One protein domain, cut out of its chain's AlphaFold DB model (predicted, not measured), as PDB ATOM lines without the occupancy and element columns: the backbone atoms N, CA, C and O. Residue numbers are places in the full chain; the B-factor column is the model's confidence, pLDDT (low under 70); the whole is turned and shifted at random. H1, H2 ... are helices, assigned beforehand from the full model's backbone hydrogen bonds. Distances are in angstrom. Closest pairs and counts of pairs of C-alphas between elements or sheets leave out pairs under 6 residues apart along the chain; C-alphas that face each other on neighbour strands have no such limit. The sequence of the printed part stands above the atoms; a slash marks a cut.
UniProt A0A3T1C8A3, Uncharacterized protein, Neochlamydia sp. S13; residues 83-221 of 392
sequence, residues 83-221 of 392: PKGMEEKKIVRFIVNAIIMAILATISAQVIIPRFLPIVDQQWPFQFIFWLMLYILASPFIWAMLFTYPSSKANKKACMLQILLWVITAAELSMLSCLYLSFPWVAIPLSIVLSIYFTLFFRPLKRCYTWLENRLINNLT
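AT A GLANCE: This is residues 83 to 221 of the 392 residues of an uncharacterized protein of Neochlamydia sp. S13 (UniProt A0A3T1C8A3). H1 to H4 make a long up-and-down bundle, each helix running against the one before. H5 packs crosswise on H2, and residues 214 to 221 stick out. With 139 residues printed, five named helices and no named strand, it is all helix and compact: radius of gyration of the C-alphas 16.6 A, spans 56 by 33 by 25 A.

IN THESE COORDINATES: Find C-alpha 85 at (318.840, 220.238, 255.466); H1, residues 85 to 119, runs 50.8 A from there. Next come H2, residues 123 to 146, H3, 156 to 180, H4, 184 to 200, and H5, 202 to 220, ending at (325.344, 237.096, 253.690).

HOW THE PARTS SIT: The hub, H2, touches the other four and makes a hairpin with H1: the C-alphas of Phe 94 and Met 145 are closest, 5.0 A. Every O i to N i+4 pair is within hydrogen-bond range in H3 and H5; 23 of 31 are in H1, 18 of 20 in H2, 11 of 13 in H4.

THE WHOLE: The printed part has no cut; pLDDT is under 70 in 15 residues, among them 83 to 89.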
ATOM      1  N   PRO A  83     320.703 216.408 251.420       44.84
ATOM      2  CA  PRO A  83     319.288 216.534 251.051       44.84
ATOM      3  C   PRO A  83     318.319 216.755 252.229       44.84
ATOM      4  O   PRO A  83     317.236 217.298 252.024       44.84
ATOM      5  N   LYS A  84     318.696 216.390 253.466       45.66
ATOM      6  CA  LYS A  84     317.858 216.570 254.668       45.66
ATOM      7  C   LYS A  84     317.780 218.023 255.168       45.66
ATOM      8  O   LYS A  84     316.718 218.435 255.616       45.66
ATOM      9  N   GLY A  85     318.837 218.829 255.020       50.72
ATOM     10  CA  GLY A  85     318.840 220.238 255.466       50.72
ATOM     11  C   GLY A  85     318.058 221.188 254.549       50.72
ATOM     12  O   GLY A  85     317.840 222.356 254.869       50.72
ATOM     13  N   MET A  86     317.610 220.701 253.387       52.84
ATOM     14  CA  MET A  86     316.878 221.499 252.402       52.84
ATOM     15  C   MET A  86     315.403 221.716 252.782       52.84
ATOM     16  O   MET A  86     314.774 222.638 252.266       52.84
ATOM     17  N   GLU A  87     314.844 220.909 253.695       58.41
ATOM     18  CA  GLU A  87     313.495 221.125 254.240       58.41
ATOM     19  C   GLU A  87     313.477 222.154 255.377       58.41
ATOM     20  O   GLU A  87     312.550 222.952 255.465       58.41
ATOM     21  N   GLU A  88     314.521 222.225 256.198       60.66
ATOM     22  CA  GLU A  88     314.576 223.177 257.315       60.66
ATOM     23  C   GLU A  88     314.824 224.613 256.826       60.66
ATOM     24  O   GLU A  88     314.247 225.563 257.356       60.66
ATOM     25  N   LYS A  89     315.578 224.782 255.729       66.44
ATOM     26  CA  LYS A  89     315.734 226.081 255.049       66.44
ATOM     27  C   LYS A  89     314.413 226.658 254.539       66.44
ATOM     28  O   LYS A  89     314.246 227.876 254.510       66.44
ATOM     29  N   LYS A  90     313.463 225.800 254.156       77.75
ATOM     30  CA  LYS A  90     312.136 226.221 253.687       77.75
ATOM     31  C   LYS A  90     311.324 226.841 254.820       77.75
ATOM     32  O   LYS A  90     310.752 227.909 254.637       77.75
ATOM     33  N   ILE A  91     311.337 226.228 256.003       79.50
ATOM     34  CA  ILE A  91     310.639 226.766 257.180       79.50
ATOM     35  C   ILE A  91     311.255 228.101 257.609       79.50
ATOM     36  O   ILE A  91     310.525 229.062 257.832       79.50
ATOM     37  N   VAL A  92     312.588 228.202 257.657       78.50
ATOM     38  CA  VAL A  92     313.267 229.470 257.982       78.50
ATOM     39  C   VAL A  92     312.889 230.563 256.987       78.50
ATOM     40  O   VAL A  92     312.524 231.662 257.393       78.50
ATOM     41  N   ARG A  93     312.903 230.255 255.687       83.19
ATOM     42  CA  ARG A  93     312.442 231.171 254.639       83.19
ATOM     43  C   ARG A  93     311.004 231.629 254.882       83.19
ATOM     44  O   ARG A  93     310.734 232.818 254.756       83.19
ATOM     45  N   PHE A  94     310.089 230.721 255.215       87.94
ATOM     46  CA  PHE A  94     308.706 231.079 255.533       87.94
ATOM     47  C   PHE A  94     308.639 232.065 256.707       87.94
ATOM     48  O   PHE A  94     308.089 233.151 256.555       87.94
ATOM     49  N   ILE A  95     309.279 231.726 257.833       88.94
ATOM     50  CA  ILE A  95     309.274 232.536 259.061       88.94
ATOM     51  C   ILE A  95     309.861 233.929 258.812       88.94
ATOM     52  O   ILE A  95     309.267 234.925 259.211       88.94
ATOM     53  N   VAL A  96     311.005 234.019 258.129       88.38
ATOM     54  CA  VAL A  96     311.653 235.306 257.839       88.38
ATOM     55  C   VAL A  96     310.751 236.191 256.977       88.38
ATOM     56  O   VAL A  96     310.592 237.369 257.284       88.38
ATOM     57  N   ASN A  97     310.120 235.640 255.934       90.81
ATOM     58  CA  ASN A  97     309.211 236.418 255.087       90.81
ATOM     59  C   ASN A  97     307.936 236.847 255.834       90.81
ATOM     60  O   ASN A  97     307.482 237.970 255.620       90.81
ATOM     61  N   ALA A  98     307.395 235.999 256.717       91.69
ATOM     62  CA  ALA A  98     306.257 236.343 257.575       91.69
ATOM     63  C   ALA A  98     306.607 237.507 258.514       91.69
ATOM     64  O   ALA A  98     305.917 238.519 258.550       91.69
ATOM     65  N   ILE A  99     307.768 237.444 259.177       93.69
ATOM     66  CA  ILE A  99     308.256 238.536 260.033       93.69
ATOM     67  C   ILE A  99     308.428 239.833 259.231       93.69
ATOM     68  O   ILE A  99     307.983 240.889 259.678       93.69
ATOM     69  N   ILE A 100     309.039 239.775 258.042       92.31
ATOM     70  CA  ILE A 100     309.204 240.951 257.172       92.31
ATOM     71  C   ILE A 100     307.842 241.556 256.817       92.31
ATOM     72  O   ILE A 100     307.672 242.771 256.905       92.31
ATOM     73  N   MET A 101     306.863 240.725 256.454       93.75
ATOM     74  CA  MET A 101     305.512 241.183 256.135       93.75
ATOM     75  C   MET A 101     304.824 241.808 257.355       93.75
ATOM     76  O   MET A 101     304.306 242.919 257.259       93.75
ATOM     77  N   ALA A 102     304.880 241.165 258.521       92.94
ATOM     78  CA  ALA A 102     304.323 241.701 259.758       92.94
ATOM     79  C   ALA A 102     304.940 243.062 260.130       92.94
ATOM     80  O   ALA A 102     304.213 243.989 260.496       92.94
ATOM     81  N   ILE A 103     306.260 243.223 259.977       94.38
ATOM     82  CA  ILE A 103     306.962 244.496 260.202       94.38
ATOM     83  C   ILE A 103     306.490 245.557 259.202       94.38
ATOM     84  O   ILE A 103     306.136 246.662 259.615       94.38
ATOM     85  N   LEU A 104     306.437 245.232 257.905       94.06
ATOM     86  CA  LEU A 104     305.977 246.158 256.865       94.06
ATOM     87  C   LEU A 104     304.541 246.627 257.119       94.06
ATOM     88  O   LEU A 104     304.282 247.828 257.060       94.06
ATOM     89  N   ALA A 105     303.625 245.713 257.451       91.81
ATOM     90  CA  ALA A 105     302.246 246.050 257.807       91.81
ATOM     91  C   ALA A 105     302.176 246.936 259.054       91.81
ATOM     92  O   ALA A 105     301.489 247.953 259.042       91.81
ATOM     93  N   THR A 106     302.916 246.586 260.108       91.88
ATOM     94  CA  THR A 106     302.885 247.306 261.389       91.88
ATOM     95  C   THR A 106     303.439 248.725 261.258       91.88
ATOM     96  O   THR A 106     302.787 249.674 261.688       91.88
ATOM     97  N   ILE A 107     304.590 248.902 260.599       93.38
ATOM     98  CA  ILE A 107     305.164 250.232 260.328       93.38
ATOM     99  C   ILE A 107     304.200 251.059 259.478       93.38
ATOM    100  O   ILE A 107     303.947 252.229 259.763       93.38
ATOM    101  N   SER A 108     303.630 250.445 258.443       91.06
ATOM    102  CA  SER A 108     302.713 251.139 257.546       91.06
ATOM    103  C   SER A 108     301.450 251.597 258.277       91.06
ATOM    104  O   SER A 108     301.044 252.748 258.127       91.06
ATOM    105  N   ALA A 109     300.884 250.750 259.136       89.38
ATOM    106  CA  ALA A 109     299.687 251.061 259.903       89.38
ATOM    107  C   ALA A 109     299.916 252.086 261.023       89.38
ATOM    108  O   ALA A 109     299.098 252.983 261.200       89.38
ATOM    109  N   GLN A 110     301.012 251.965 261.777       88.44
ATOM    110  CA  GLN A 110     301.243 252.772 262.982       88.44
ATOM    111  C   GLN A 110     302.023 254.063 262.724       88.44
ATOM    112  O   GLN A 110     301.922 254.998 263.512       88.44
ATOM    113  N   VAL A 111     302.808 254.133 261.646       89.56
ATOM    114  CA  VAL A 111     303.672 255.290 261.358       89.56
ATOM    115  C   VAL A 111     303.228 256.019 260.098       89.56
ATOM    116  O   VAL A 111     303.136 257.246 260.103       89.56
ATOM    117  N   ILE A 112     302.964 255.287 259.011       89.31
ATOM    118  CA  ILE A 112     302.720 255.899 257.698       89.31
ATOM    119  C   ILE A 112     301.282 256.418 257.608       89.31
ATOM    120  O   ILE A 112     301.090 257.620 257.458       89.31
ATOM    121  N   ILE A 113     300.276 255.551 257.767       87.50
ATOM    122  CA  ILE A 113     298.851 255.921 257.683       87.50
ATOM    123  C   ILE A 113     298.493 257.142 258.554       87.50
ATOM    124  O   ILE A 113     297.932 258.090 258.001       87.50
ATOM    125  N   PRO A 114     298.825 257.208 259.861       86.81
ATOM    126  CA  PRO A 114     298.407 258.331 260.702       86.81
ATOM    127  C   PRO A 114     299.011 259.679 260.300       86.81
ATOM    128  O   PRO A 114     298.396 260.706 260.565       86.81
ATOM    129  N   ARG A 115     300.160 259.702 259.613       86.94
ATOM    130  CA  ARG A 115     300.731 260.946 259.069       86.94
ATOM    131  C   ARG A 115     299.954 261.487 257.869       86.94
ATOM    132  O   ARG A 115     299.971 262.691 257.645       86.94
ATOM    133  N   PHE A 116     299.280 260.617 257.121       85.81
ATOM    134  CA  PHE A 116     298.484 260.996 255.950       85.81
ATOM    135  C   PHE A 116     296.995 261.189 256.260       85.81
ATOM    136  O   PHE A 116     296.328 261.923 255.537       85.81
ATOM    137  N   LEU A 117     296.481 260.605 257.351       82.25
ATOM    138  CA  LEU A 117     295.101 260.814 257.807       82.25
ATOM    139  C   LEU A 117     294.663 262.292 257.907       82.25
ATOM    140  O   LEU A 117     293.546 262.564 257.484       82.25
ATOM    141  N   PRO A 118     295.469 263.256 258.406       82.38
ATOM    142  CA  PRO A 118     295.029 264.654 258.486       82.38
ATOM    143  C   PRO A 118     294.977 265.377 257.130       82.38
ATOM    144  O   PRO A 118     294.453 266.481 257.060       82.38
ATOM    145  N   ILE A 119     295.539 264.791 256.067       86.94
ATOM    146  CA  ILE A 119     295.625 265.401 254.729       86.94
ATOM    147  C   ILE A 119     294.461 264.936 253.838       86.94
ATOM    148  O   ILE A 119     294.177 265.555 252.815       86.94
ATOM    149  N   VAL A 120     293.797 263.835 254.196       86.88
ATOM    150  CA  VAL A 120     292.843 263.154 253.318       86.88
ATOM    151  C   VAL A 120     291.442 263.134 253.924       86.88
ATOM    152  O   VAL A 120     291.218 262.522 254.964       86.88
ATOM    153  N   ASP A 121     290.480 263.722 253.210       78.94
ATOM    154  CA  ASP A 121     289.077 263.809 253.644       78.94
ATOM    155  C   ASP A 121     288.359 262.447 253.651       78.94
ATOM    156  O   ASP A 121     287.523 262.170 254.514       78.94
ATOM    157  N   GLN A 122     288.679 261.563 252.696       85.00
ATOM    158  CA  GLN A 122     288.073 260.231 252.589       85.00
ATOM    159  C   GLN A 122     289.014 259.132 253.097       85.00
ATOM    160  O   GLN A 122     289.956 258.723 252.418       85.00
ATOM    161  N   GLN A 123     288.704 258.584 254.273       83.44
ATOM    162  CA  GLN A 123     289.561 257.606 254.956       83.44
ATOM    163  C   GLN A 123     289.521 256.199 254.335       83.44
ATOM    164  O   GLN A 123     290.567 255.573 254.165       83.44
ATOM    165  N   TRP A 124     288.339 255.688 253.966       84.69
ATOM    166  CA  TRP A 124     288.208 254.322 253.438       84.69
ATOM    167  C   TRP A 124     288.894 254.095 252.070       84.69
ATOM    168  O   TRP A 124     289.578 253.074 251.943       84.69
ATOM    169  N   PRO A 125     288.805 254.989 251.053       89.44
ATOM    170  CA  PRO A 125     289.457 254.745 249.768       89.44
ATOM    171  C   PRO A 125     290.966 254.954 249.876       89.44
ATOM    172  O   PRO A 125     291.728 254.226 249.244       89.44
ATOM    173  N   PHE A 126     291.410 255.883 250.726       88.81
ATOM    174  CA  PHE A 126     292.820 256.059 251.038       88.81
ATOM    175  C   PHE A 126     293.421 254.787 251.635       88.81
ATOM    176  O   PHE A 126     294.422 254.285 251.127       88.81
ATOM    177  N   GLN A 127     292.778 254.217 252.658       85.69
ATOM    178  CA  GLN A 127     293.220 252.960 253.255       85.69
ATOM    179  C   GLN A 127     293.217 251.819 252.233       85.69
ATOM    180  O   GLN A 127     294.191 251.073 252.168       85.69
ATOM    181  N   PHE A 128     292.181 251.704 251.397       89.19
ATOM    182  CA  PHE A 128     292.139 250.694 250.339       89.19
ATOM    183  C   PHE A 128     293.336 250.803 249.384       89.19
ATOM    184  O   PHE A 128     294.055 249.824 249.187       89.19
ATOM    185  N   ILE A 129     293.575 251.992 248.820       90.69
ATOM    186  CA  ILE A 129     294.660 252.240 247.859       90.69
ATOM    187  C   ILE A 129     296.022 252.002 248.513       90.69
ATOM    188  O   ILE A 129     296.898 251.376 247.919       90.69
ATOM    189  N   PHE A 130     296.193 252.472 249.745       90.75
ATOM    190  CA  PHE A 130     297.444 252.346 250.471       90.75
ATOM    191  C   PHE A 130     297.779 250.882 250.789       90.75
ATOM    192  O   PHE A 130     298.876 250.419 250.477       90.75
ATOM    193  N   TRP A 131     296.828 250.121 251.343       90.69
ATOM    194  CA  TRP A 131     297.027 248.695 251.619       90.69
ATOM    195  C   TRP A 131     297.221 247.885 250.338       90.69
ATOM    196  O   TRP A 131     298.058 246.985 250.307       90.69
ATOM    197  N   LEU A 132     296.516 248.231 249.260       92.56
ATOM    198  CA  LEU A 132     296.734 247.637 247.946       92.56
ATOM    199  C   LEU A 132     298.172 247.867 247.461       92.56
ATOM    200  O   LEU A 132     298.850 246.914 247.079       92.56
ATOM    201  N   MET A 133     298.663 249.106 247.524       92.31
ATOM    202  CA  MET A 133     300.035 249.444 247.146       92.31
ATOM    203  C   MET A 133     301.061 248.704 248.013       92.31
ATOM    204  O   MET A 133     302.032 248.157 247.486       92.31
ATOM    205  N   LEU A 134     300.824 248.631 249.325       92.81
ATOM    206  CA  LEU A 134     301.690 247.916 250.257       92.81
ATOM    207  C   LEU A 134     301.762 246.422 249.928       92.81
ATOM    208  O   LEU A 134     302.853 245.862 249.871       92.81
ATOM    209  N   TYR A 135     300.624 245.772 249.677       92.00
ATOM    210  CA  TYR A 135     300.593 244.350 249.339       92.00
ATOM    211  C   TYR A 135     301.188 244.054 247.960       92.00
ATOM    212  O   TYR A 135     301.819 243.013 247.787       92.00
ATOM    213  N   ILE A 136     301.069 244.973 246.997       92.56
ATOM    214  CA  ILE A 136     301.784 244.879 245.715       92.56
ATOM    215  C   ILE A 136     303.297 244.953 245.948       92.56
ATOM    216  O   ILE A 136     304.042 244.130 245.412       92.56
ATOM    217  N   LEU A 137     303.760 245.883 246.787       92.12
ATOM    218  CA  LEU A 137     305.178 246.028 247.121       92.12
ATOM    219  C   LEU A 137     305.718 244.817 247.901       92.12
ATOM    220  O   LEU A 137     306.824 244.353 247.636       92.12
ATOM    221  N   ALA A 138     304.924 244.276 248.826       91.88
ATOM    222  CA  ALA A 138     305.265 243.109 249.638       91.88
ATOM    223  C   ALA A 138     305.009 241.765 248.930       91.88
ATOM    224  O   ALA A 138     305.351 240.698 249.449       91.88
ATOM    225  N   SER A 139     304.449 241.799 247.720       92.19
ATOM    226  CA  SER A 139     304.084 240.615 246.950       92.19
ATOM    227  C   SER A 139     305.193 239.566 246.753       92.19
ATOM    228  O   SER A 139     304.858 238.382 246.846       92.19
ATOM    229  N   PRO A 140     306.496 239.889 246.556       90.81
ATOM    230  CA  PRO A 140     307.529 238.854 246.470       90.81
ATOM    231  C   PRO A 140     307.667 238.047 247.770       90.81
ATOM    232  O   PRO A 140     307.895 236.839 247.708       90.81
ATOM    233  N   PHE A 141     307.478 238.668 248.938       91.56
ATOM    234  CA  PHE A 141     307.545 237.988 250.236       91.56
ATOM    235  C   PHE A 141     306.318 237.099 250.461       91.56
ATOM    236  O   PHE A 141     306.459 235.941 250.851       91.56
ATOM    237  N   ILE A 142     305.126 237.597 250.119       91.31
ATOM    238  CA  ILE A 142     303.876 236.818 250.150       91.31
ATOM    239  C   ILE A 142     303.978 235.610 249.213       91.31
ATOM    240  O   ILE A 142     303.638 234.492 249.597       91.31
ATOM    241  N   TRP A 143     304.523 235.794 248.009       90.88
ATOM    242  CA  TRP A 143     304.768 234.693 247.079       90.88
ATOM    243  C   TRP A 143     305.710 233.640 247.675       90.88
ATOM    244  O   TRP A 143     305.478 232.439 247.535       90.88
ATOM    245  N   ALA A 144     306.761 234.065 248.373       87.44
ATOM    246  CA  ALA A 144     307.708 233.146 248.989       87.44
ATOM    247  C   ALA A 144     307.121 232.330 250.142       87.44
ATOM    248  O   ALA A 144     307.514 231.169 250.304       87.44
ATOM    249  N   MET A 145     306.187 232.913 250.896       88.19
ATOM    250  CA  MET A 145     305.411 232.201 251.908       88.19
ATOM    251  C   MET A 145     304.410 231.234 251.269       88.19
ATOM    252  O   MET A 145     304.322 230.076 251.669       88.19
ATOM    253  N   LEU A 146     303.710 231.675 250.221       86.50
ATOM    254  CA  LEU A 146     302.753 230.837 249.509       86.50
ATOM    255  C   LEU A 146     303.425 229.671 248.799       86.50
ATOM    256  O   LEU A 146     302.806 228.632 248.700       86.50
ATOM    257  N   PHE A 147     304.649 229.781 248.283       83.12
ATOM    258  CA  PHE A 147     305.251 228.745 247.426       83.12
ATOM    259  C   PHE A 147     306.541 228.147 247.988       83.12
ATOM    260  O   PHE A 147     307.452 227.787 247.239       83.12
ATOM    261  N   THR A 148     306.610 227.995 249.312       77.94
ATOM    262  CA  THR A 148     307.782 227.437 249.996       77.94
ATOM    263  C   THR A 148     308.012 225.948 249.673       77.94
ATOM    264  O   THR A 148     309.154 225.530 249.455       77.94
ATOM    265  N   TYR A 149     306.948 225.139 249.584       71.31
ATOM    266  CA  TYR A 149     307.018 223.736 249.170       71.31
ATOM    267  C   TYR A 149     306.356 223.579 247.798       71.31
ATOM    268  O   TYR A 149     305.140 223.395 247.719       71.31
ATOM    269  N   PRO A 150     307.116 223.631 246.685       64.69
ATOM    270  CA  PRO A 150     306.519 223.399 245.379       64.69
ATOM    271  C   PRO A 150     305.829 222.033 245.395       64.69
ATOM    272  O   PRO A 150     306.457 221.022 245.713       64.69
ATOM    273  N   SER A 151     304.526 222.037 245.100       56.69
ATOM    274  CA  SER A 151     303.668 220.855 245.042       56.69
ATOM    275  C   SER A 151     304.271 219.828 244.077       56.69
ATOM    276  O   SER A 151     304.031 219.868 242.869       56.69
ATOM    277  N   SER A 152     305.075 218.904 244.599       56.44
ATOM    278  CA  SER A 152     305.542 217.745 243.849       56.44
ATOM    279  C   SER A 152     304.514 216.637 244.011       56.44
ATOM    280  O   SER A 152     304.275 216.165 245.124       56.44
ATOM    281  N   LYS A 153     303.919 216.201 242.892       55.12
ATOM    282  CA  LYS A 153     302.898 215.138 242.851       55.12
ATOM    283  C   LYS A 153     303.361 213.825 243.505       55.12
ATOM    284  O   LYS A 153     302.525 213.018 243.893       55.12
ATOM    285  N   ALA A 154     304.670 213.628 243.667       58.72
ATOM    286  CA  ALA A 154     305.255 212.432 244.265       58.72
ATOM    287  C   ALA A 154     305.190 212.392 245.807       58.72
ATOM    288  O   ALA A 154     305.293 211.312 246.381       58.72
ATOM    289  N   ASN A 155     305.015 213.529 246.499       74.31
ATOM    290  CA  ASN A 155     305.077 213.578 247.965       74.31
ATOM    291  C   ASN A 155     303.797 214.165 248.588       74.31
ATOM    292  O   ASN A 155     303.643 215.382 248.717       74.31
ATOM    293  N   LYS A 156     302.896 213.281 249.044       75.69
ATOM    294  CA  LYS A 156     301.632 213.656 249.710       75.69
ATOM    295  C   LYS A 156     301.843 214.541 250.949       75.69
ATOM    296  O   LYS A 156     301.045 215.447 251.174       75.69
ATOM    297  N   LYS A 157     302.921 214.330 251.721       76.88
ATOM    298  CA  LYS A 157     303.230 215.144 252.914       76.88
ATOM    299  C   LYS A 157     303.577 216.586 252.542       76.88
ATOM    300  O   LYS A 157     303.103 217.509 253.191       76.88
ATOM    301  N   ALA A 158     304.342 216.780 251.466       75.56
ATOM    302  CA  ALA A 158     304.686 218.112 250.972       75.56
ATOM    303  C   ALA A 158     303.452 218.871 250.459       75.56
ATOM    304  O   ALA A 158     303.334 220.066 250.699       75.56
ATOM    305  N   CYS A 159     302.511 218.176 249.808       79.31
ATOM    306  CA  CYS A 159     301.241 218.769 249.382       79.31
ATOM    307  C   CYS A 159     300.381 219.213 250.580       79.31
ATOM    308  O   CYS A 159     299.902 220.343 250.609       79.31
ATOM    309  N   MET A 160     300.244 218.363 251.603       83.00
ATOM    310  CA  MET A 160     299.509 218.710 252.825       83.00
ATOM    311  C   MET A 160     300.138 219.908 253.547       83.00
ATOM    312  O   MET A 160     299.431 220.838 253.930       83.00
ATOM    313  N   LEU A 161     301.466 219.913 253.694       82.50
ATOM    314  CA  LEU A 161     302.191 221.013 254.328       82.50
ATOM    315  C   LEU A 161     302.036 222.319 253.539       82.50
ATOM    316  O   LEU A 161     301.855 223.376 254.125       82.50
ATOM    317  N   GLN A 162     302.047 222.243 252.211       83.88
ATOM    318  CA  GLN A 162     301.846 223.394 251.341       83.88
ATOM    319  C   GLN A 162     300.446 224.011 251.500       83.88
ATOM    320  O   GLN A 162     300.324 225.231 251.581       83.88
ATOM    321  N   ILE A 163     299.400 223.184 251.595       85.56
ATOM    322  CA  ILE A 163     298.033 223.657 251.871       85.56
ATOM    323  C   ILE A 163     297.964 224.299 253.261       85.56
ATOM    324  O   ILE A 163     297.382 225.370 253.411       85.56
ATOM    325  N   LEU A 164     298.596 223.687 254.269       88.75
ATOM    326  CA  LEU A 164     298.676 224.258 255.615       88.75
ATOM    327  C   LEU A 164     299.339 225.644 255.600       88.75
ATOM    328  O   LEU A 164     298.824 226.570 256.220       88.75
ATOM    329  N   LEU A 165     300.440 225.814 254.862       87.69
ATOM    330  CA  LEU A 165     301.114 227.108 254.734       87.69
ATOM    331  C   LEU A 165     300.230 228.152 254.043       87.69
ATOM    332  O   LEU A 165     300.204 229.290 254.495       87.69
ATOM    333  N   TRP A 166     299.448 227.784 253.021       89.94
ATOM    334  CA  TRP A 166     298.461 228.697 252.427       89.94
ATOM    335  C   TRP A 166     297.438 229.178 253.454       89.94
ATOM    336  O   TRP A 166     297.182 230.378 253.540       89.94
ATOM    337  N   VAL A 167     296.909 228.265 254.270       90.94
ATOM    338  CA  VAL A 167     295.968 228.611 255.345       90.94
ATOM    339  C   VAL A 167     296.619 229.560 256.350       90.94
ATOM    340  O   VAL A 167     296.009 230.563 256.704       90.94
ATOM    341  N   ILE A 168     297.865 229.303 256.760       91.50
ATOM    342  CA  ILE A 168     298.594 230.176 257.693       91.50
ATOM    343  C   ILE A 168     298.821 231.563 257.081       91.50
ATOM    344  O   ILE A 168     298.536 232.557 257.738       91.50
ATOM    345  N   THR A 169     299.255 231.659 255.819       91.31
ATOM    346  CA  THR A 169     299.438 232.965 255.154       91.31
ATOM    347  C   THR A 169     298.134 233.737 255.007       91.31
ATOM    348  O   THR A 169     298.107 234.948 255.206       91.31
ATOM    349  N   ALA A 170     297.035 233.051 254.686       90.75
ATOM    350  CA  ALA A 170     295.723 233.673 254.593       90.75
ATOM    351  C   ALA A 170     295.240 234.148 255.971       90.75
ATOM    352  O   ALA A 170     294.701 235.247 256.078       90.75
ATOM    353  N   ALA A 171     295.477 233.357 257.022       92.19
ATOM    354  CA  ALA A 171     295.171 233.727 258.398       92.19
ATOM    355  C   ALA A 171     295.997 234.934 258.860       92.19
ATOM    356  O   ALA A 171     295.439 235.844 259.461       92.19
ATOM    357  N   GLU A 172     297.290 234.992 258.532       91.25
ATOM    358  CA  GLU A 172     298.159 236.134 258.833       91.25
ATOM    359  C   GLU A 172     297.676 237.406 258.124       91.25
ATOM    360  O   GLU A 172     297.446 238.426 258.772       91.25
ATOM    361  N   LEU A 173     297.430 237.346 256.811       90.88
ATOM    362  CA  LEU A 173     296.915 238.487 256.047       90.88
ATOM    363  C   LEU A 173     295.530 238.933 256.535       90.88
ATOM    364  O   LEU A 173     295.256 240.132 256.608       90.88
ATOM    365  N   SER A 174     294.661 237.986 256.892       88.56
ATOM    366  CA  SER A 174     293.337 238.266 257.452       88.56
ATOM    367  C   SER A 174     293.435 238.912 258.835       88.56
ATOM    368  O   SER A 174     292.772 239.918 259.077       88.56
ATOM    369  N   MET A 175     294.306 238.398 259.706       90.44
ATOM    370  CA  MET A 175     294.572 238.955 261.030       90.44
ATOM    371  C   MET A 175     295.108 240.386 260.928       90.44
ATOM    372  O   MET A 175     294.573 241.277 261.582       90.44
ATOM    373  N   LEU A 176     296.104 240.632 260.070       88.06
ATOM    374  CA  LEU A 176     296.654 241.972 259.834       88.06
ATOM    375  C   LEU A 176     295.595 242.929 259.275       88.06
ATOM    376  O   LEU A 176     295.491 244.069 259.721       88.06
ATOM    377  N   SER A 177     294.772 242.454 258.338       86.50
ATOM    378  CA  SER A 177     293.677 243.243 257.770       86.50
ATOM    379  C   SER A 177     292.624 243.591 258.827       86.50
ATOM    380  O   SER A 177     292.174 244.727 258.878       86.50
ATOM    381  N   CYS A 178     292.261 242.653 259.704       86.75
ATOM    382  CA  CYS A 178     291.294 242.885 260.780       86.75
ATOM    383  C   CYS A 178     291.827 243.845 261.851       86.75
ATOM    384  O   CYS A 178     291.073 244.657 262.379       86.75
ATOM    385  N   LEU A 179     293.125 243.769 262.154       88.06
ATOM    386  CA  LEU A 179     293.748 244.571 263.202       88.06
ATOM    387  C   LEU A 179     294.017 246.016 262.760       88.06
ATOM    388  O   LEU A 179     293.936 246.924 263.584       88.06
ATOM    389  N   TYR A 180     294.327 246.239 261.478       87.44
ATOM    390  CA  TYR A 180     294.774 247.548 260.990       87.44
ATOM    391  C   TYR A 180     293.821 248.269 260.028       87.44
ATOM    392  O   TYR A 180     293.971 249.479 259.845       87.44
ATOM    393  N   LEU A 181     292.855 247.591 259.399       84.19
ATOM    394  CA  LEU A 181     291.842 248.287 258.603       84.19
ATOM    395  C   LEU A 181     290.774 248.862 259.528       84.19
ATOM    396  O   LEU A 181     290.079 248.122 260.220       84.19
ATOM    397  N   SER A 182     290.570 250.179 259.470       82.94
ATOM    398  CA  SER A 182     289.470 250.829 260.196       82.94
ATOM    399  C   SER A 182     288.098 250.358 259.704       82.94
ATOM    400  O   SER A 182     287.123 250.391 260.450       82.94
ATOM    401  N   PHE A 183     288.027 249.888 258.455       86.25
ATOM    402  CA  PHE A 183     286.810 249.419 257.802       86.25
ATOM    403  C   PHE A 183     286.979 247.965 257.324       86.25
ATOM    404  O   PHE A 183     287.471 247.740 256.217       86.25
ATOM    405  N   PRO A 184     286.549 246.956 258.107       83.81
ATOM    406  CA  PRO A 184     286.771 245.543 257.779       83.81
ATOM    407  C   PRO A 184     286.169 245.100 256.438       83.81
ATOM    408  O   PRO A 184     286.709 244.219 255.772       83.81
ATOM    409  N   TRP A 185     285.080 245.735 255.997       86.88
ATOM    410  CA  TRP A 185     284.436 245.435 254.715       86.88
ATOM    411  C   TRP A 185     285.328 245.753 253.502       86.88
ATOM    412  O   TRP A 185     285.165 245.129 252.456       86.88
ATOM    413  N   VAL A 186     286.319 246.645 253.645       88.12
ATOM    414  CA  VAL A 186     287.314 246.979 252.607       88.12
ATOM    415  C   VAL A 186     288.250 245.796 252.314       88.12
ATOM    416  O   VAL A 186     288.791 245.689 251.212       88.12
ATOM    417  N   ALA A 187     288.396 244.849 253.246       87.06
ATOM    418  CA  ALA A 187     289.211 243.653 253.042       87.06
ATOM    419  C   ALA A 187     288.671 242.751 251.916       87.06
ATOM    420  O   ALA A 187     289.448 242.091 251.224       87.06
ATOM    421  N   ILE A 188     287.351 242.746 251.696       89.44
ATOM    422  CA  ILE A 188     286.701 241.919 250.671       89.44
ATOM    423  C   ILE A 188     287.140 242.339 249.259       89.44
ATOM    424  O   ILE A 188     287.763 241.513 248.585       89.44
ATOM    425  N   PRO A 189     286.912 243.586 248.791       91.31
ATOM    426  CA  PRO A 189     287.379 244.001 247.469       91.31
ATOM    427  C   PRO A 189     288.907 243.922 247.348       91.31
ATOM    428  O   PRO A 189     289.417 243.568 246.287       91.31
ATOM    429  N   LEU A 190     289.646 244.168 248.436       90.12
ATOM    430  CA  LEU A 190     291.108 244.099 248.443       90.12
ATOM    431  C   LEU A 190     291.611 242.678 248.150       90.12
ATOM    432  O   LEU A 190     292.495 242.490 247.313       90.12
ATOM    433  N   SER A 191     291.007 241.673 248.788       88.94
ATOM    434  CA  SER A 191     291.327 240.258 248.574       88.94
ATOM    435  C   SER A 191     291.060 239.804 247.134       88.94
ATOM    436  O   SER A 191     291.886 239.097 246.555       88.94
ATOM    437  N   ILE A 192     289.963 240.267 246.521       92.19
ATOM    438  CA  ILE A 192     289.610 239.957 245.126       92.19
ATOM    439  C   ILE A 192     290.670 240.520 244.177       92.19
ATOM    440  O   ILE A 192     291.198 239.788 243.337       92.19
ATOM    441  N   VAL A 193     291.028 241.798 244.337       93.31
ATOM    442  CA  VAL A 193     292.039 242.447 243.488       93.31
ATOM    443  C   VAL A 193     293.411 241.791 243.659       93.31
ATOM    444  O   VAL A 193     294.083 241.516 242.665       93.31
ATOM    445  N   LEU A 194     293.809 241.460 244.891       90.62
ATOM    446  CA  LEU A 194     295.062 240.747 245.142       90.62
ATOM    447  C   LEU A 194     295.058 239.344 244.533       90.62
ATOM    448  O   LEU A 194     296.046 238.953 243.919       90.62
ATOM    449  N   SER A 195     293.956 238.599 244.625       90.06
ATOM    450  CA  SER A 195     293.849 237.272 244.009       90.06
ATOM    451  C   SER A 195     294.022 237.338 242.484       90.06
ATOM    452  O   SER A 195     294.759 236.538 241.897       90.06
ATOM    453  N   ILE A 196     293.410 238.329 241.826       93.06
ATOM    454  CA  ILE A 196     293.596 238.571 240.386       93.06
ATOM    455  C   ILE A 196     295.059 238.943 240.091       93.06
ATOM    456  O   ILE A 196     295.680 238.387 239.188       93.06
ATOM    457  N   TYR A 197     295.658 239.823 240.891       92.38
ATOM    458  CA  TYR A 197     297.060 240.208 240.737       92.38
ATOM    459  C   TYR A 197     298.023 239.011 240.862       92.38
ATOM    460  O   TYR A 197     298.861 238.795 239.984       92.38
ATOM    461  N   PHE A 198     297.886 238.187 241.905       88.88
ATOM    462  CA  PHE A 198     298.758 237.028 242.132       88.88
ATOM    463  C   PHE A 198     298.639 235.974 241.031       88.88
ATOM    464  O   PHE A 198     299.642 235.352 240.677       88.88
ATOM    465  N   THR A 199     297.442 235.785 240.468       88.06
ATOM    466  CA  THR A 199     297.233 234.838 239.362       88.06
ATOM    467  C   THR A 199     297.864 235.329 238.057       88.06
ATOM    468  O   THR A 199     298.527 234.545 237.376       88.06
ATOM    469  N   LEU A 200     297.754 236.624 237.738       91.62
ATOM    470  CA  LEU A 200     298.341 237.215 236.528       91.62
ATOM    471  C   LEU A 200     299.874 237.342 236.603       91.62
ATOM    472  O   LEU A 200     300.581 237.028 235.644       91.62
ATOM    473  N   PHE A 201     300.410 237.762 237.751       90.50
ATOM    474  CA  PHE A 201     301.831 238.091 237.919       90.50
ATOM    475  C   PHE A 201     302.650 236.983 238.605       90.50
ATOM    476  O   PHE A 201     303.807 237.189 238.972       90.50
ATOM    477  N   PHE A 202     302.125 235.761 238.716       85.12
ATOM    478  CA  PHE A 202     302.810 234.648 239.389       85.12
ATOM    479  C   PHE A 202     304.259 234.412 238.905       85.12
ATOM    480  O   PHE A 202     305.170 234.159 239.698       85.12
ATOM    481  N   ARG A 203     304.497 234.505 237.589       86.31
ATOM    482  CA  ARG A 203     305.823 234.283 236.980       86.31
ATOM    483  C   ARG A 203     306.841 235.384 237.319       86.31
ATOM    484  O   ARG A 203     307.946 235.025 237.736       86.31
ATOM    485  N   PRO A 204     306.545 236.686 237.134       88.88
ATOM    486  CA  PRO A 204     307.475 237.744 237.520       88.88
ATOM    487  C   PRO A 204     307.721 237.793 239.032       88.88
ATOM    488  O   PRO A 204     308.876 237.962 239.418       88.88
ATOM    489  N   LEU A 205     306.708 237.545 239.877       87.88
ATOM    490  CA  LEU A 205     306.893 237.483 241.336       87.88
ATOM    491  C   LEU A 205     307.913 236.409 241.723       87.88
ATOM    492  O   LEU A 205     308.857 236.692 242.461       87.88
ATOM    493  N   LYS A 206     307.780 235.203 241.153       87.12
ATOM    494  CA  LYS A 206     308.748 234.118 241.347       87.12
ATOM    495  C   LYS A 206     310.168 234.561 241.006       87.12
ATOM    496  O   LYS A 206     311.077 234.346 241.801       87.12
ATOM    497  N   ARG A 207     310.361 235.165 239.827       87.12
ATOM    498  CA  ARG A 207     311.684 235.610 239.360       87.12
ATOM    499  C   ARG A 207     312.272 236.674 240.281       87.12
ATOM    500  O   ARG A 207     313.412 236.518 240.713       87.12
ATOM    501  N   CYS A 208     311.487 237.700 240.603       87.75
ATOM    502  CA  CYS A 208     311.892 238.796 241.478       87.75
ATOM    503  C   CYS A 208     312.309 238.274 242.857       87.75
ATOM    504  O   CYS A 208     313.406 238.575 243.325       87.75
ATOM    505  N   TYR A 209     311.493 237.402 243.458       87.19
ATOM    506  CA  TYR A 209     311.826 236.819 244.749       87.19
ATOM    507  C   TYR A 209     313.109 235.984 244.690       87.19
ATOM    508  O   TYR A 209     314.004 236.192 245.501       87.19
ATOM    509  N   THR A 210     313.241 235.071 243.717       83.50
ATOM    510  CA  THR A 210     314.460 234.248 243.600       83.50
ATOM    511  C   THR A 210     315.710 235.091 243.360       83.50
ATOM    512  O   THR A 210     316.783 234.748 243.843       83.50
ATOM    513  N   TRP A 211     315.581 236.210 242.646       87.69
ATOM    514  CA  TRP A 211     316.674 237.155 242.458       87.69
ATOM    515  C   TRP A 211     317.070 237.824 243.781       87.69
ATOM    516  O   TRP A 211     318.255 237.840 244.118       87.69
ATOM    517  N   LEU A 212     316.096 238.306 244.559       85.38
ATOM    518  CA  LEU A 212     316.329 238.965 245.847       85.38
ATOM    519  C   LEU A 212     316.920 237.997 246.881       85.38
ATOM    520  O   LEU A 212     317.900 238.327 247.545       85.38
ATOM    521  N   GLU A 213     316.372 236.785 246.965       84.00
ATOM    522  CA  GLU A 213     316.856 235.707 247.831       84.00
ATOM    523  C   GLU A 213     318.304 235.340 247.491       84.00
ATOM    524  O   GLU A 213     319.160 235.347 248.372       84.00
ATOM    525  N   ASN A 214     318.612 235.104 246.212       79.00
ATOM    526  CA  ASN A 214     319.975 234.786 245.790       79.00
ATOM    527  C   ASN A 214     320.940 235.936 246.083       79.00
ATOM    528  O   ASN A 214     322.071 235.696 246.492       79.00
ATOM    529  N   ARG A 215     320.514 237.191 245.906       82.00
ATOM    530  CA  ARG A 215     321.355 238.354 246.205       82.00
ATOM    531  C   ARG A 215     321.647 238.463 247.700       82.00
ATOM    532  O   ARG A 215     322.802 238.653 248.067       82.00
ATOM    533  N   LEU A 216     320.630 238.302 248.544       79.06
ATOM    534  CA  LEU A 216     320.764 238.327 249.999       79.06
ATOM    535  C   LEU A 216     321.640 237.173 250.493       79.06
ATOM    536  O   LEU A 216     322.574 237.410 251.248       79.06
ATOM    537  N   ILE A 217     321.407 235.949 250.013       72.50
ATOM    538  CA  ILE A 217     322.218 234.784 250.383       72.50
ATOM    539  C   ILE A 217     323.658 234.967 249.917       72.50
ATOM    540  O   ILE A 217     324.562 234.736 250.707       72.50
ATOM    541  N   ASN A 218     323.900 235.420 248.688       67.31
ATOM    542  CA  ASN A 218     325.261 235.627 248.192       67.31
ATOM    543  C   ASN A 218     326.006 236.726 248.964       67.31
ATOM    544  O   ASN A 218     327.218 236.628 249.128       67.31
ATOM    545  N   ASN A 219     325.297 237.751 249.447       72.31
ATOM    546  CA  ASN A 219     325.884 238.813 250.264       72.31
ATOM    547  C   ASN A 219     326.103 238.383 251.725       72.31
ATOM    548  O   ASN A 219     327.111 238.750 252.313       72.31
ATOM    549  N   LEU A 220     325.190 237.609 252.321       63.56
ATOM    550  CA  LEU A 220     325.344 237.096 253.690       63.56
ATOM    551  C   LEU A 220     326.357 235.952 253.768       63.56
ATOM    552  O   LEU A 220     327.104 235.838 254.731       63.56
ATOM    553  N   THR A 221     326.391 235.121 252.733       54.22
ATOM    554  CA  THR A 221     327.342 234.017 252.571       54.22
ATOM    555  C   THR A 221     328.600 234.522 251.880       54.22
ATOM    556  O   THR A 221     329.155 233.776 251.076       54.22
TER     557      THR A 221